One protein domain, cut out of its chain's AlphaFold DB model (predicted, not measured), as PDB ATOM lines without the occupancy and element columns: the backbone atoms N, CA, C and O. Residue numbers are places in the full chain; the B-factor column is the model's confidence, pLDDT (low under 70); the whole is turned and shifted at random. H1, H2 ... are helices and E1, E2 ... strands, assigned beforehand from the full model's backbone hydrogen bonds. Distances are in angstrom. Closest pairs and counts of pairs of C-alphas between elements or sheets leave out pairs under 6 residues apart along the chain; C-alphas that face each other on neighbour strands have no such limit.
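Overview. This is residues 95 to 172 of the 178 residues of an uncharacterized protein of Flavobacteriaceae bacterium (UniProt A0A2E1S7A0). A strongly twisted sheet of four strands curls round one helix, H1, which lies over one face, nearest to E3. The long hairpin of E2 and E3 makes the longest axis, and the stretch after E4, residues 147 to 159, swings round to bring the chain to H1. The printed part has 78 residues, with the named elements E1, E2, E3, E4 and H1 in that order along the chain; the sheet runs E3, E2, E1, E4 and is mixed, and the class is mixed, helices and strands. The whole is compact, with a radius of gyration of the C-alphas of 12.9 A and spans of 41 by 28 by 20 A.

Arrangement. E1, residues 95 to 104, is an inner strand and bends by 76 degrees at residue 101. E2, residues 107 to 120, is its antiparallel neighbour, at 138 degrees between their directions, and the two form a hairpin; N 99 and O 111 are 2.8 A apart, within hydrogen-bond range. E2 bends by 57 degrees at residue 117. E3, residues 123 to 134, forms a second hairpin with E2, antiparallel at 158 degrees, with N 116 and O 127 within hydrogen-bond range at 2.8 A. E1, E2 and E3 are a meander, each strand the antiparallel neighbour of the one before. E4, residues 140 to 146, is apart from E3 and is the parallel neighbour of E1, at 31 degrees, with N 98 and O 143 within hydrogen-bond range at 2.9 A. E3 and E4 are the edge strands. H1, residues 160 to 170, is on the sheet, in two layers, a helix on one face of a sheet. The closest C-alphas of H1 and E3 are those of Ser 168 and Pro 128, 7.2 A apart. H1 and E1 are near each other, with 5 pairs of C-alphas within 10 A. In H1 every O i to N i+4 pair is within hydrogen-bond range.

Along the chain. E1 begins at C-alpha 95, at (-1.571, -7.963, -37.728), and is 20.0 A long from first to last C-alpha. E2 measures 36.5 A and E3 33.3 A; C-alpha 120, where E2 ends, is at (-5.934, -9.806, -14.883). E4 measures 13.2 A. H1 measures 15.3 A and ends at C-alpha 170, at (-10.306, 6.534, -27.838).

Size, cuts and confidence. The two C-alphas farthest apart, those of Gly 106 and Asn 122, are 42.0 A apart. The printed part has no cut. The links E1 to E2, E2 to E3 and E3 to E4 are tight; E4 to H1 is long, with 13 residues. The mean pLDDT of the printed part is 85.5, and residues 151 to 157 are under 70.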
ATOM      1  N   SER A  95      -1.561  -8.507 -39.091       88.56
ATOM      2  CA  SER A  95      -1.571  -7.963 -37.728       88.56
ATOM      3  C   SER A  95      -3.011  -7.813 -37.232       88.56
ATOM      4  O   SER A  95      -3.954  -7.931 -38.016       88.56
ATOM      5  N   ASP A  96      -3.214  -7.556 -35.945       87.44
ATOM      6  CA  ASP A  96      -4.576  -7.354 -35.440       87.44
ATOM      7  C   ASP A  96      -5.135  -5.994 -35.867       87.44
ATOM      8  O   ASP A  96      -6.278  -5.891 -36.320       87.44
ATOM      9  N   ILE A  97      -4.309  -4.949 -35.774       89.94
ATOM     10  CA  ILE A  97      -4.696  -3.579 -36.105       89.94
ATOM     11  C   ILE A  97      -3.601  -2.925 -36.939       89.94
ATOM     12  O   ILE A  97      -2.450  -2.875 -36.513       89.94
ATOM     13  N   LEU A  98      -3.967  -2.346 -38.078       93.25
ATOM     14  CA  LEU A  98      -3.089  -1.500 -38.878       93.25
ATOM     15  C   LEU A  98      -3.621  -0.071 -38.872       93.25
ATOM     16  O   LEU A  98      -4.748   0.185 -39.288       93.25
ATOM     17  N   ILE A  99      -2.808   0.856 -38.378       93.00
ATOM     18  CA  ILE A  99      -3.136   2.275 -38.278       93.00
ATOM     19  C   ILE A  99      -2.280   3.031 -39.288       93.00
ATOM     20  O   ILE A  99      -1.052   3.033 -39.184       93.00
ATOM     21  N   HIS A 100      -2.922   3.681 -40.249       93.75
ATOM     22  CA  HIS A 100      -2.274   4.520 -41.249       93.75
ATOM     23  C   HIS A 100      -2.248   5.991 -40.831       93.75
ATOM     24  O   HIS A 100      -3.064   6.448 -40.029       93.75
ATOM     25  N   HIS A 101      -1.307   6.725 -41.427       91.19
ATOM     26  CA  HIS A 101      -1.142   8.170 -41.269       91.19
ATOM     27  C   HIS A 101      -0.877   8.619 -39.825       91.19
ATOM     28  O   HIS A 101      -1.326   9.679 -39.395       91.19
ATOM     29  N   VAL A 102      -0.108   7.827 -39.075       90.38
ATOM     30  CA  VAL A 102       0.312   8.194 -37.723       90.38
ATOM     31  C   VAL A 102       1.372   9.293 -37.770       90.38
ATOM     32  O   VAL A 102       2.419   9.063 -38.385       90.38
ATOM     33  N   PRO A 103       1.153  10.452 -37.116       87.25
ATOM     34  CA  PRO A 103       2.189  11.463 -36.948       87.25
ATOM     35  C   PRO A 103       3.366  10.897 -36.152       87.25
ATOM     36  O   PRO A 103       3.180  10.364 -35.060       87.25
ATOM     37  N   TYR A 104       4.569  11.000 -36.707       85.06
ATOM     38  CA  TYR A 104       5.798  10.551 -36.063       85.06
ATOM     39  C   TYR A 104       6.980  11.380 -36.571       85.06
ATOM     40  O   TYR A 104       7.293  11.341 -37.763       85.06
ATOM     41  N   GLN A 105       7.634  12.138 -35.688       84.88
ATOM     42  CA  GLN A 105       8.837  12.929 -35.999       84.88
ATOM     43  C   GLN A 105       8.700  13.838 -37.239       84.88
ATOM     44  O   GLN A 105       9.616  13.957 -38.053       84.88
ATOM     45  N   GLY A 106       7.540  14.478 -37.407       82.94
ATOM     46  CA  GLY A 106       7.269  15.382 -38.535       82.94
ATOM     47  C   GLY A 106       6.932  14.690 -39.864       82.94
ATOM     48  O   GLY A 106       6.806  15.369 -40.881       82.94
ATOM     49  N   ALA A 107       6.757  13.368 -39.866       88.44
ATOM     50  CA  ALA A 107       6.274  12.585 -41.000       88.44
ATOM     51  C   ALA A 107       5.016  11.781 -40.627       88.44
ATOM     52  O   ALA A 107       4.574  11.781 -39.476       88.44
ATOM     53  N   GLN A 108       4.441  11.090 -41.613       89.88
ATOM     54  CA  GLN A 108       3.375  10.113 -41.408       89.88
ATOM     55  C   GLN A 108       3.894   8.704 -41.687       89.88
ATOM     56  O   GLN A 108       4.512   8.456 -42.723       89.88
ATOM     57  N   ILE A 109       3.622   7.782 -40.767       92.94
ATOM     58  CA  ILE A 109       3.978   6.364 -40.889       92.94
ATOM     59  C   ILE A 109       2.751   5.477 -40.670       92.94
ATOM     60  O   ILE A 109       1.692   5.949 -40.255       92.94
ATOM     61  N   SER A 110       2.895   4.178 -40.928       95.12
ATOM     62  CA  SER A 110       1.927   3.180 -40.468       95.12
ATOM     63  C   SER A 110       2.425   2.501 -39.193       95.12
ATOM     64  O   SER A 110       3.629   2.288 -39.040       95.12
ATOM     65  N   MET A 111       1.511   2.135 -38.295       94.81
ATOM     66  CA  MET A 111       1.785   1.293 -37.129       94.81
ATOM     67  C   MET A 111       0.897   0.057 -37.137       94.81
ATOM     68  O   MET A 111      -0.319   0.165 -37.259       94.81
ATOM     69  N   ALA A 112       1.512  -1.108 -36.968       94.38
ATOM     70  CA  ALA A 112       0.825  -2.371 -36.763       94.38
ATOM     71  C   ALA A 112       0.847  -2.738 -35.283       94.38
ATOM     72  O   ALA A 112       1.909  -2.713 -34.652       94.38
ATOM     73  N   LEU A 113      -0.310  -3.108 -34.744       93.19
ATOM     74  CA  LEU A 113      -0.486  -3.558 -33.373       93.19
ATOM     75  C   LEU A 113      -0.984  -5.002 -33.371       93.19
ATOM     76  O   LEU A 113      -1.836  -5.360 -34.183       93.19
ATOM     77  N   ASN A 114      -0.492  -5.785 -32.414       91.25
ATOM     78  CA  ASN A 114      -1.051  -7.089 -32.075       91.25
ATOM     79  C   ASN A 114      -1.546  -7.087 -30.630       91.25
ATOM     80  O   ASN A 114      -0.948  -6.448 -29.755       91.25
ATOM     81  N   TYR A 115      -2.607  -7.829 -30.360       88.69
ATOM     82  CA  TYR A 115      -3.117  -8.026 -29.020       88.69
ATOM     83  C   TYR A 115      -2.248  -9.004 -28.245       88.69
ATOM     84  O   TYR A 115      -1.929 -10.105 -28.691       88.69
ATOM     85  N   LYS A 116      -1.897  -8.608 -27.026       88.88
ATOM     86  CA  LYS A 116      -1.296  -9.494 -26.043       88.88
ATOM     87  C   LYS A 116      -2.343  -9.870 -25.008       88.88
ATOM     88  O   LYS A 116      -2.847  -9.009 -24.288       88.88
ATOM     89  N   GLU A 117      -2.616 -11.163 -24.900       87.00
ATOM     90  CA  GLU A 117      -3.444 -11.707 -23.829       87.00
ATOM     91  C   GLU A 117      -2.751 -11.545 -22.471       87.00
ATOM     92  O   GLU A 117      -1.586 -11.914 -22.280       87.00
ATOM     93  N   LYS A 118      -3.482 -10.993 -21.504       87.25
ATOM     94  CA  LYS A 118      -3.071 -10.877 -20.106       87.25
ATOM     95  C   LYS A 118      -4.175 -11.383 -19.195       87.25
ATOM     96  O   LYS A 118      -5.325 -10.976 -19.307       87.25
ATOM     97  N   LEU A 119      -3.805 -12.228 -18.237       87.19
ATOM     98  CA  LEU A 119      -4.702 -12.643 -17.167       87.19
ATOM     99  C   LEU A 119      -4.681 -11.589 -16.055       87.19
ATOM    100  O   LEU A 119      -3.689 -11.457 -15.339       87.19
ATOM    101  N   ILE A 120      -5.772 -10.839 -15.911       86.88
ATOM    102  CA  ILE A 120      -5.934  -9.806 -14.883       86.88
ATOM    103  C   ILE A 120      -7.218 -10.104 -14.114       86.88
ATOM    104  O   ILE A 120      -8.303 -10.127 -14.685       86.88
ATOM    105  N   SER A 121      -7.107 -10.332 -12.803       89.31
ATOM    106  CA  SER A 121      -8.261 -10.586 -11.920       89.31
ATOM    107  C   SER A 121      -9.192 -11.703 -12.430       89.31
ATOM    108  O   SER A 121     -10.410 -11.535 -12.475       89.31
ATOM    109  N   ASN A 122      -8.615 -12.839 -12.843       88.50
ATOM    110  CA  ASN A 122      -9.319 -13.989 -13.437       88.50
ATOM    111  C   ASN A 122     -10.113 -13.683 -14.720       88.50
ATOM    112  O   ASN A 122     -11.021 -14.430 -15.082       88.50
ATOM    113  N   ARG A 123      -9.772 -12.605 -15.429       82.31
ATOM    114  CA  ARG A 123     -10.305 -12.296 -16.755       82.31
ATOM    115  C   ARG A 123      -9.160 -12.162 -17.746       82.31
ATOM    116  O   ARG A 123      -8.098 -11.643 -17.403       82.31
ATOM    117  N   ILE A 124      -9.380 -12.649 -18.961       80.44
ATOM    118  CA  ILE A 124      -8.461 -12.427 -20.074       80.44
ATOM    119  C   ILE A 124      -8.733 -11.019 -20.599       80.44
ATOM    120  O   ILE A 124      -9.873 -10.673 -20.896       80.44
ATOM    121  N   VAL A 125      -7.685 -10.205 -20.655       82.69
ATOM    122  CA  VAL A 125      -7.689  -8.856 -21.220       82.69
ATOM    123  C   VAL A 125      -6.737  -8.848 -22.404       82.69
ATOM    124  O   VAL A 125      -5.623  -9.363 -22.305       82.69
ATOM    125  N   PHE A 126      -7.165  -8.248 -23.507       83.00
ATOM    126  CA  PHE A 126      -6.358  -8.088 -24.708       83.00
ATOM    127  C   PHE A 126      -5.790  -6.672 -24.739       83.00
ATOM    128  O   PHE A 126      -6.527  -5.696 -24.856       83.00
ATOM    129  N   GLU A 127      -4.473  -6.546 -24.595       87.56
ATOM    130  CA  GLU A 127      -3.796  -5.250 -24.644       87.56
ATOM    131  C   GLU A 127      -3.100  -5.073 -26.001       87.56
ATOM    132  O   GLU A 127      -2.239  -5.891 -26.335       87.56
ATOM    133  N   PRO A 128      -3.425  -4.025 -26.783       90.12
ATOM    134  CA  PRO A 128      -2.697  -3.707 -28.005       90.12
ATOM    135  C   PRO A 128      -1.222  -3.421 -27.714       90.12
ATOM    136  O   PRO A 128      -0.880  -2.611 -26.852       90.12
ATOM    137  N   THR A 129      -0.334  -4.058 -28.467       91.12
ATOM    138  CA  THR A 129       1.118  -3.881 -28.368       91.12
ATOM    139  C   THR A 129       1.711  -3.607 -29.738       91.12
ATOM    140  O   THR A 129       1.245  -4.156 -30.735       91.12
ATOM    141  N   LEU A 130       2.735  -2.750 -29.800       93.19
ATOM    142  CA  LEU A 130       3.401  -2.427 -31.059       93.19
ATOM    143  C   LEU A 130       4.051  -3.679 -31.650       93.19
ATOM    144  O   LEU A 130       4.943  -4.264 -31.035       93.19
ATOM    145  N   TYR A 131       3.628  -4.051 -32.854       92.00
ATOM    146  CA  TYR A 131       4.242  -5.119 -33.633       92.00
ATOM    147  C   TYR A 131       5.311  -4.567 -34.581       92.00
ATOM    148  O   TYR A 131       6.432  -5.072 -34.613       92.00
ATOM    149  N   SER A 132       4.983  -3.518 -35.341       93.62
ATOM    150  CA  SER A 132       5.908  -2.879 -36.286       93.62
ATOM    151  C   SER A 132       5.469  -1.451 -36.629       93.62
ATOM    152  O   SER A 132       4.307  -1.095 -36.429       93.62
ATOM    153  N   LYS A 133       6.383  -0.631 -37.161       94.12
ATOM    154  CA  LYS A 133       6.093   0.730 -37.638       94.12
ATOM    155  C   LYS A 133       6.954   1.133 -38.838       94.12
ATOM    156  O   LYS A 133       8.082   0.664 -38.961       94.12
ATOM    157  N   GLY A 134       6.440   2.020 -39.690       93.56
ATOM    158  CA  GLY A 134       7.122   2.516 -40.894       93.56
ATOM    159  C   GLY A 134       6.303   2.295 -42.169       93.56
ATOM    160  O   GLY A 134       5.096   2.544 -42.174       93.56
ATOM    161  N   ASP A 135       6.960   1.837 -43.242       91.94
ATOM    162  CA  ASP A 135       6.286   1.349 -44.455       91.94
ATOM    163  C   ASP A 135       5.795  -0.085 -44.226       91.94
ATOM    164  O   ASP A 135       6.581  -1.028 -44.126       91.94
ATOM    165  N   LEU A 136       4.474  -0.224 -44.125       93.12
ATOM    166  CA  LEU A 136       3.778  -1.486 -43.891       93.12
ATOM    167  C   LEU A 136       2.842  -1.835 -45.058       93.12
ATOM    168  O   LEU A 136       1.847  -2.523 -44.864       93.12
ATOM    169  N   SER A 137       3.161  -1.390 -46.278       86.69
ATOM    170  CA  SER A 137       2.351  -1.604 -47.494       86.69
ATOM    171  C   SER A 137       2.076  -3.072 -47.849       86.69
ATOM    172  O   SER A 137       1.152  -3.365 -48.602       86.69
ATOM    173  N   ARG A 138       2.876  -4.005 -47.319       86.44
ATOM    174  CA  ARG A 138       2.719  -5.458 -47.515       86.44
ATOM    175  C   ARG A 138       1.984  -6.158 -46.372       86.44
ATOM    176  O   ARG A 138       1.836  -7.376 -46.413       86.44
ATOM    177  N   LEU A 139       1.598  -5.418 -45.337       88.44
ATOM    178  CA  LEU A 139       0.924  -5.959 -44.167       88.44
ATOM    179  C   LEU A 139      -0.581  -5.716 -44.290       88.44
ATOM    180  O   LEU A 139      -1.019  -4.619 -44.620       88.44
ATOM    181  N   ASN A 140      -1.363  -6.742 -43.992       86.31
ATOM    182  CA  ASN A 140      -2.802  -6.660 -43.811       86.31
ATOM    183  C   ASN A 140      -3.140  -6.691 -42.314       86.31
ATOM    184  O   ASN A 140      -2.294  -7.010 -41.469       86.31
ATOM    185  N   ALA A 141      -4.380  -6.356 -41.968       87.75
ATOM    186  CA  ALA A 141      -4.848  -6.476 -40.597       87.75
ATOM    187  C   ALA A 141      -6.329  -6.808 -40.501       87.75
ATOM    188  O   ALA A 141      -7.094  -6.527 -41.422       87.75
ATOM    189  N   HIS A 142      -6.728  -7.372 -39.359       81.50
ATOM    190  CA  HIS A 142      -8.138  -7.614 -39.053       81.50
ATOM    191  C   HIS A 142      -8.927  -6.302 -38.955       81.50
ATOM    192  O   HIS A 142     -10.056  -6.228 -39.434       81.50
ATOM    193  N   LYS A 143      -8.313  -5.253 -38.394       85.94
ATOM    194  CA  LYS A 143      -8.871  -3.897 -38.342       85.94
ATOM    195  C   LYS A 143      -7.904  -2.902 -38.981       85.94
ATOM    196  O   LYS A 143      -6.762  -2.785 -38.545       85.94
ATOM    197  N   ILE A 144      -8.364  -2.155 -39.983       90.56
ATOM    198  CA  ILE A 144      -7.590  -1.076 -40.614       90.56
ATOM    199  C   ILE A 144      -8.204   0.265 -40.216       90.56
ATOM    200  O   ILE A 144      -9.410   0.469 -40.351       90.56
ATOM    201  N   ILE A 145      -7.375   1.168 -39.703       90.38
ATOM    202  CA  ILE A 145      -7.767   2.498 -39.239       90.38
ATOM    203  C   ILE A 145      -6.952   3.523 -40.014       90.38
ATOM    204  O   ILE A 145      -5.725   3.480 -40.010       90.38
ATOM    205  N   ASP A 146      -7.631   4.475 -40.640       91.06
ATOM    206  CA  ASP A 146      -6.990   5.628 -41.265       91.06
ATOM    207  C   ASP A 146      -7.235   6.870 -40.405       91.06
ATOM    208  O   ASP A 146      -8.372   7.326 -40.273       91.06
ATOM    209  N   LEU A 147      -6.169   7.412 -39.805       88.31
ATOM    210  CA  LEU A 147      -6.281   8.577 -38.929       88.31
ATOM    211  C   LEU A 147      -6.650   9.863 -39.668       88.31
ATOM    212  O   LEU A 147      -7.229  10.748 -39.046       88.31
ATOM    213  N   ASN A 148      -6.378   9.970 -40.972       86.81
ATOM    214  CA  ASN A 148      -6.785  11.147 -41.743       86.81
ATOM    215  C   ASN A 148      -8.316  11.250 -41.872       86.81
ATOM    216  O   ASN A 148      -8.829  12.332 -42.138       86.81
ATOM    217  N   ASN A 149      -9.045  10.147 -41.665       85.19
ATOM    218  CA  ASN A 149     -10.509  10.109 -41.706       85.19
ATOM    219  C   ASN A 149     -11.164  10.374 -40.339       85.19
ATOM    220  O   ASN A 149     -12.386  10.302 -40.223       85.19
ATOM    221  N   LEU A 150     -10.373  10.630 -39.292       78.50
ATOM    222  CA  LEU A 150     -10.868  10.885 -37.944       78.50
ATOM    223  C   LEU A 150     -10.714  12.372 -37.600       78.50
ATOM    224  O   LEU A 150      -9.622  12.852 -37.292       78.50
ATOM    225  N   ASP A 151     -11.830  13.099 -37.619       63.59
ATOM    226  CA  ASP A 151     -11.866  14.516 -37.255       63.59
ATOM    227  C   ASP A 151     -11.618  14.736 -35.749       63.59
ATOM    228  O   ASP A 151     -12.073  13.974 -34.895       63.59
ATOM    229  N   GLY A 152     -10.927  15.830 -35.407       61.25
ATOM    230  CA  GLY A 152     -10.756  16.283 -34.016       61.25
ATOM    231  C   GLY A 152      -9.575  15.671 -33.253       61.25
ATOM    232  O   GLY A 152      -9.431  15.902 -32.051       61.25
ATOM    233  N   LEU A 153      -8.698  14.929 -33.931       61.81
ATOM    234  CA  LEU A 153      -7.511  14.326 -33.331       61.81
ATOM    235  C   LEU A 153      -6.309  15.273 -33.312       61.81
ATOM    236  O   LEU A 153      -5.558  15.383 -34.276       61.81
ATOM    237  N   SER A 154      -6.062  15.900 -32.162       61.28
ATOM    238  CA  SER A 154      -4.730  16.423 -31.844       61.28
ATOM    239  C   SER A 154      -3.882  15.268 -31.312       61.28
ATOM    240  O   SER A 154      -3.997  14.859 -30.152       61.28
ATOM    241  N   LEU A 155      -3.088  14.671 -32.195       65.25
ATOM    242  CA  LEU A 155      -2.041  13.719 -31.845       65.25
ATOM    243  C   LEU A 155      -0.714  14.469 -31.927       65.25
ATOM    244  O   LEU A 155      -0.195  14.698 -33.016       65.25
ATOM    245  N   ASP A 156      -0.209  14.897 -30.771       67.44
ATOM    246  CA  ASP A 156       1.165  15.383 -30.654       67.44
ATOM    247  C   ASP A 156       2.152  14.255 -31.006       67.44
ATOM    248  O   ASP A 156       1.772  13.081 -31.038       67.44
ATOM    249  N   ASP A 157       3.421  14.604 -31.241       69.06
ATOM    250  CA  ASP A 157       4.519  13.641 -31.411       69.06
ATOM    251  C   ASP A 157       4.768  12.922 -30.069       69.06
ATOM    252  O   ASP A 157       5.597  13.318 -29.248       69.06
ATOM    253  N   LEU A 158       3.921  11.931 -29.789       75.31
ATOM    254  CA  LEU A 158       3.941  11.099 -28.595       75.31
ATOM    255  C   LEU A 158       4.911   9.934 -28.801       75.31
ATOM    256  O   LEU A 158       5.060   9.420 -29.908       75.31
ATOM    257  N   ASP A 159       5.515   9.453 -27.713       85.50
ATOM    258  CA  ASP A 159       6.186   8.156 -27.763       85.50
ATOM    259  C   ASP A 159       5.186   7.028 -28.083       85.50
ATOM    260  O   ASP A 159       3.979   7.148 -27.844       85.50
ATOM    261  N   ASP A 160       5.699   5.911 -28.608       85.12
ATOM    262  CA  ASP A 160       4.878   4.790 -29.079       85.12
ATOM    263  C   ASP A 160       3.896   4.288 -27.999       85.12
ATOM    264  O   ASP A 160       2.750   3.952 -28.299       85.12
ATOM    265  N   ILE A 161       4.304   4.262 -26.725       85.69
ATOM    266  CA  ILE A 161       3.480   3.746 -25.622       85.69
ATOM    267  C   ILE A 161       2.347   4.724 -25.307       85.69
ATOM    268  O   ILE A 161       1.195   4.310 -25.141       85.69
ATOM    269  N   ALA A 162       2.660   6.014 -25.200       85.31
ATOM    270  CA  ALA A 162       1.682   7.062 -24.949       85.31
ATOM    271  C   ALA A 162       0.667   7.157 -26.096       85.31
ATOM    272  O   ALA A 162      -0.538   7.248 -25.840       85.31
ATOM    273  N   PHE A 163       1.135   7.050 -27.343       86.56
ATOM    274  CA  PHE A 163       0.282   7.000 -28.525       86.56
ATOM    275  C   PHE A 163      -0.675   5.805 -28.479       86.56
ATOM    276  O   PHE A 163      -1.892   5.988 -28.564       86.56
ATOM    277  N   ILE A 164      -0.147   4.589 -28.290       86.50
ATOM    278  CA  ILE A 164      -0.956   3.362 -28.275       86.50
ATOM    279  C   ILE A 164      -2.002   3.430 -27.170       86.50
ATOM    280  O   ILE A 164      -3.162   3.122 -27.426       86.50
ATOM    281  N   LYS A 165      -1.649   3.892 -25.963       85.56
ATOM    282  CA  LYS A 165      -2.621   4.067 -24.870       85.56
ATOM    283  C   LYS A 165      -3.724   5.062 -25.225       85.56
ATOM    284  O   LYS A 165      -4.895   4.781 -24.979       85.56
ATOM    285  N   LYS A 166      -3.367   6.210 -25.807       84.50
ATOM    286  CA  LYS A 166      -4.332   7.249 -26.195       84.50
ATOM    287  C   LYS A 166      -5.304   6.736 -27.256       84.50
ATOM    288  O   LYS A 166      -6.513   6.858 -27.079       84.50
ATOM    289  N   ILE A 167      -4.784   6.118 -28.314       83.69
ATOM    290  CA  ILE A 167      -5.597   5.546 -29.389       83.69
ATOM    291  C   ILE A 167      -6.436   4.365 -28.896       83.69
ATOM    292  O   ILE A 167      -7.609   4.278 -29.248       83.69
ATOM    293  N   SER A 168      -5.881   3.500 -28.042       83.44
ATOM    294  CA  SER A 168      -6.610   2.349 -27.499       83.44
ATOM    295  C   SER A 168      -7.830   2.772 -26.693       83.44
ATOM    296  O   SER A 168      -8.898   2.205 -26.883       83.44
ATOM    297  N   ASN A 169      -7.695   3.802 -25.854       81.19
ATOM    298  CA  ASN A 169      -8.816   4.330 -25.077       81.19
ATOM    299  C   ASN A 169      -9.859   5.034 -25.953       81.19
ATOM    300  O   ASN A 169     -11.046   4.993 -25.654       81.19
ATOM    301  N   MET A 170      -9.420   5.721 -27.007       80.38
ATOM    302  CA  MET A 170     -10.306   6.534 -27.838       80.38
ATOM    303  C   MET A 170     -11.098   5.710 -28.854       80.38
ATOM    304  O   MET A 170     -12.285   5.948 -29.041       80.38
ATOM    305  N   LEU A 171     -10.436   4.775 -29.535       79.31
ATOM    306  CA  LEU A 171     -11.052   3.911 -30.550       79.31
ATOM    307  C   LEU A 171     -11.562   2.597 -29.965       79.31
ATOM    308  O   LEU A 171     -11.894   1.679 -30.717       79.31
ATOM    309  N   ASP A 172     -11.562   2.528 -28.635       77.25
ATOM    310  CA  ASP A 172     -11.935   1.374 -27.845       77.25
ATOM    311  C   ASP A 172     -11.293   0.077 -28.351       77.25
ATOM    312  O   ASP A 172     -11.939  -0.941 -28.590       77.25
TER     313      ASP A 172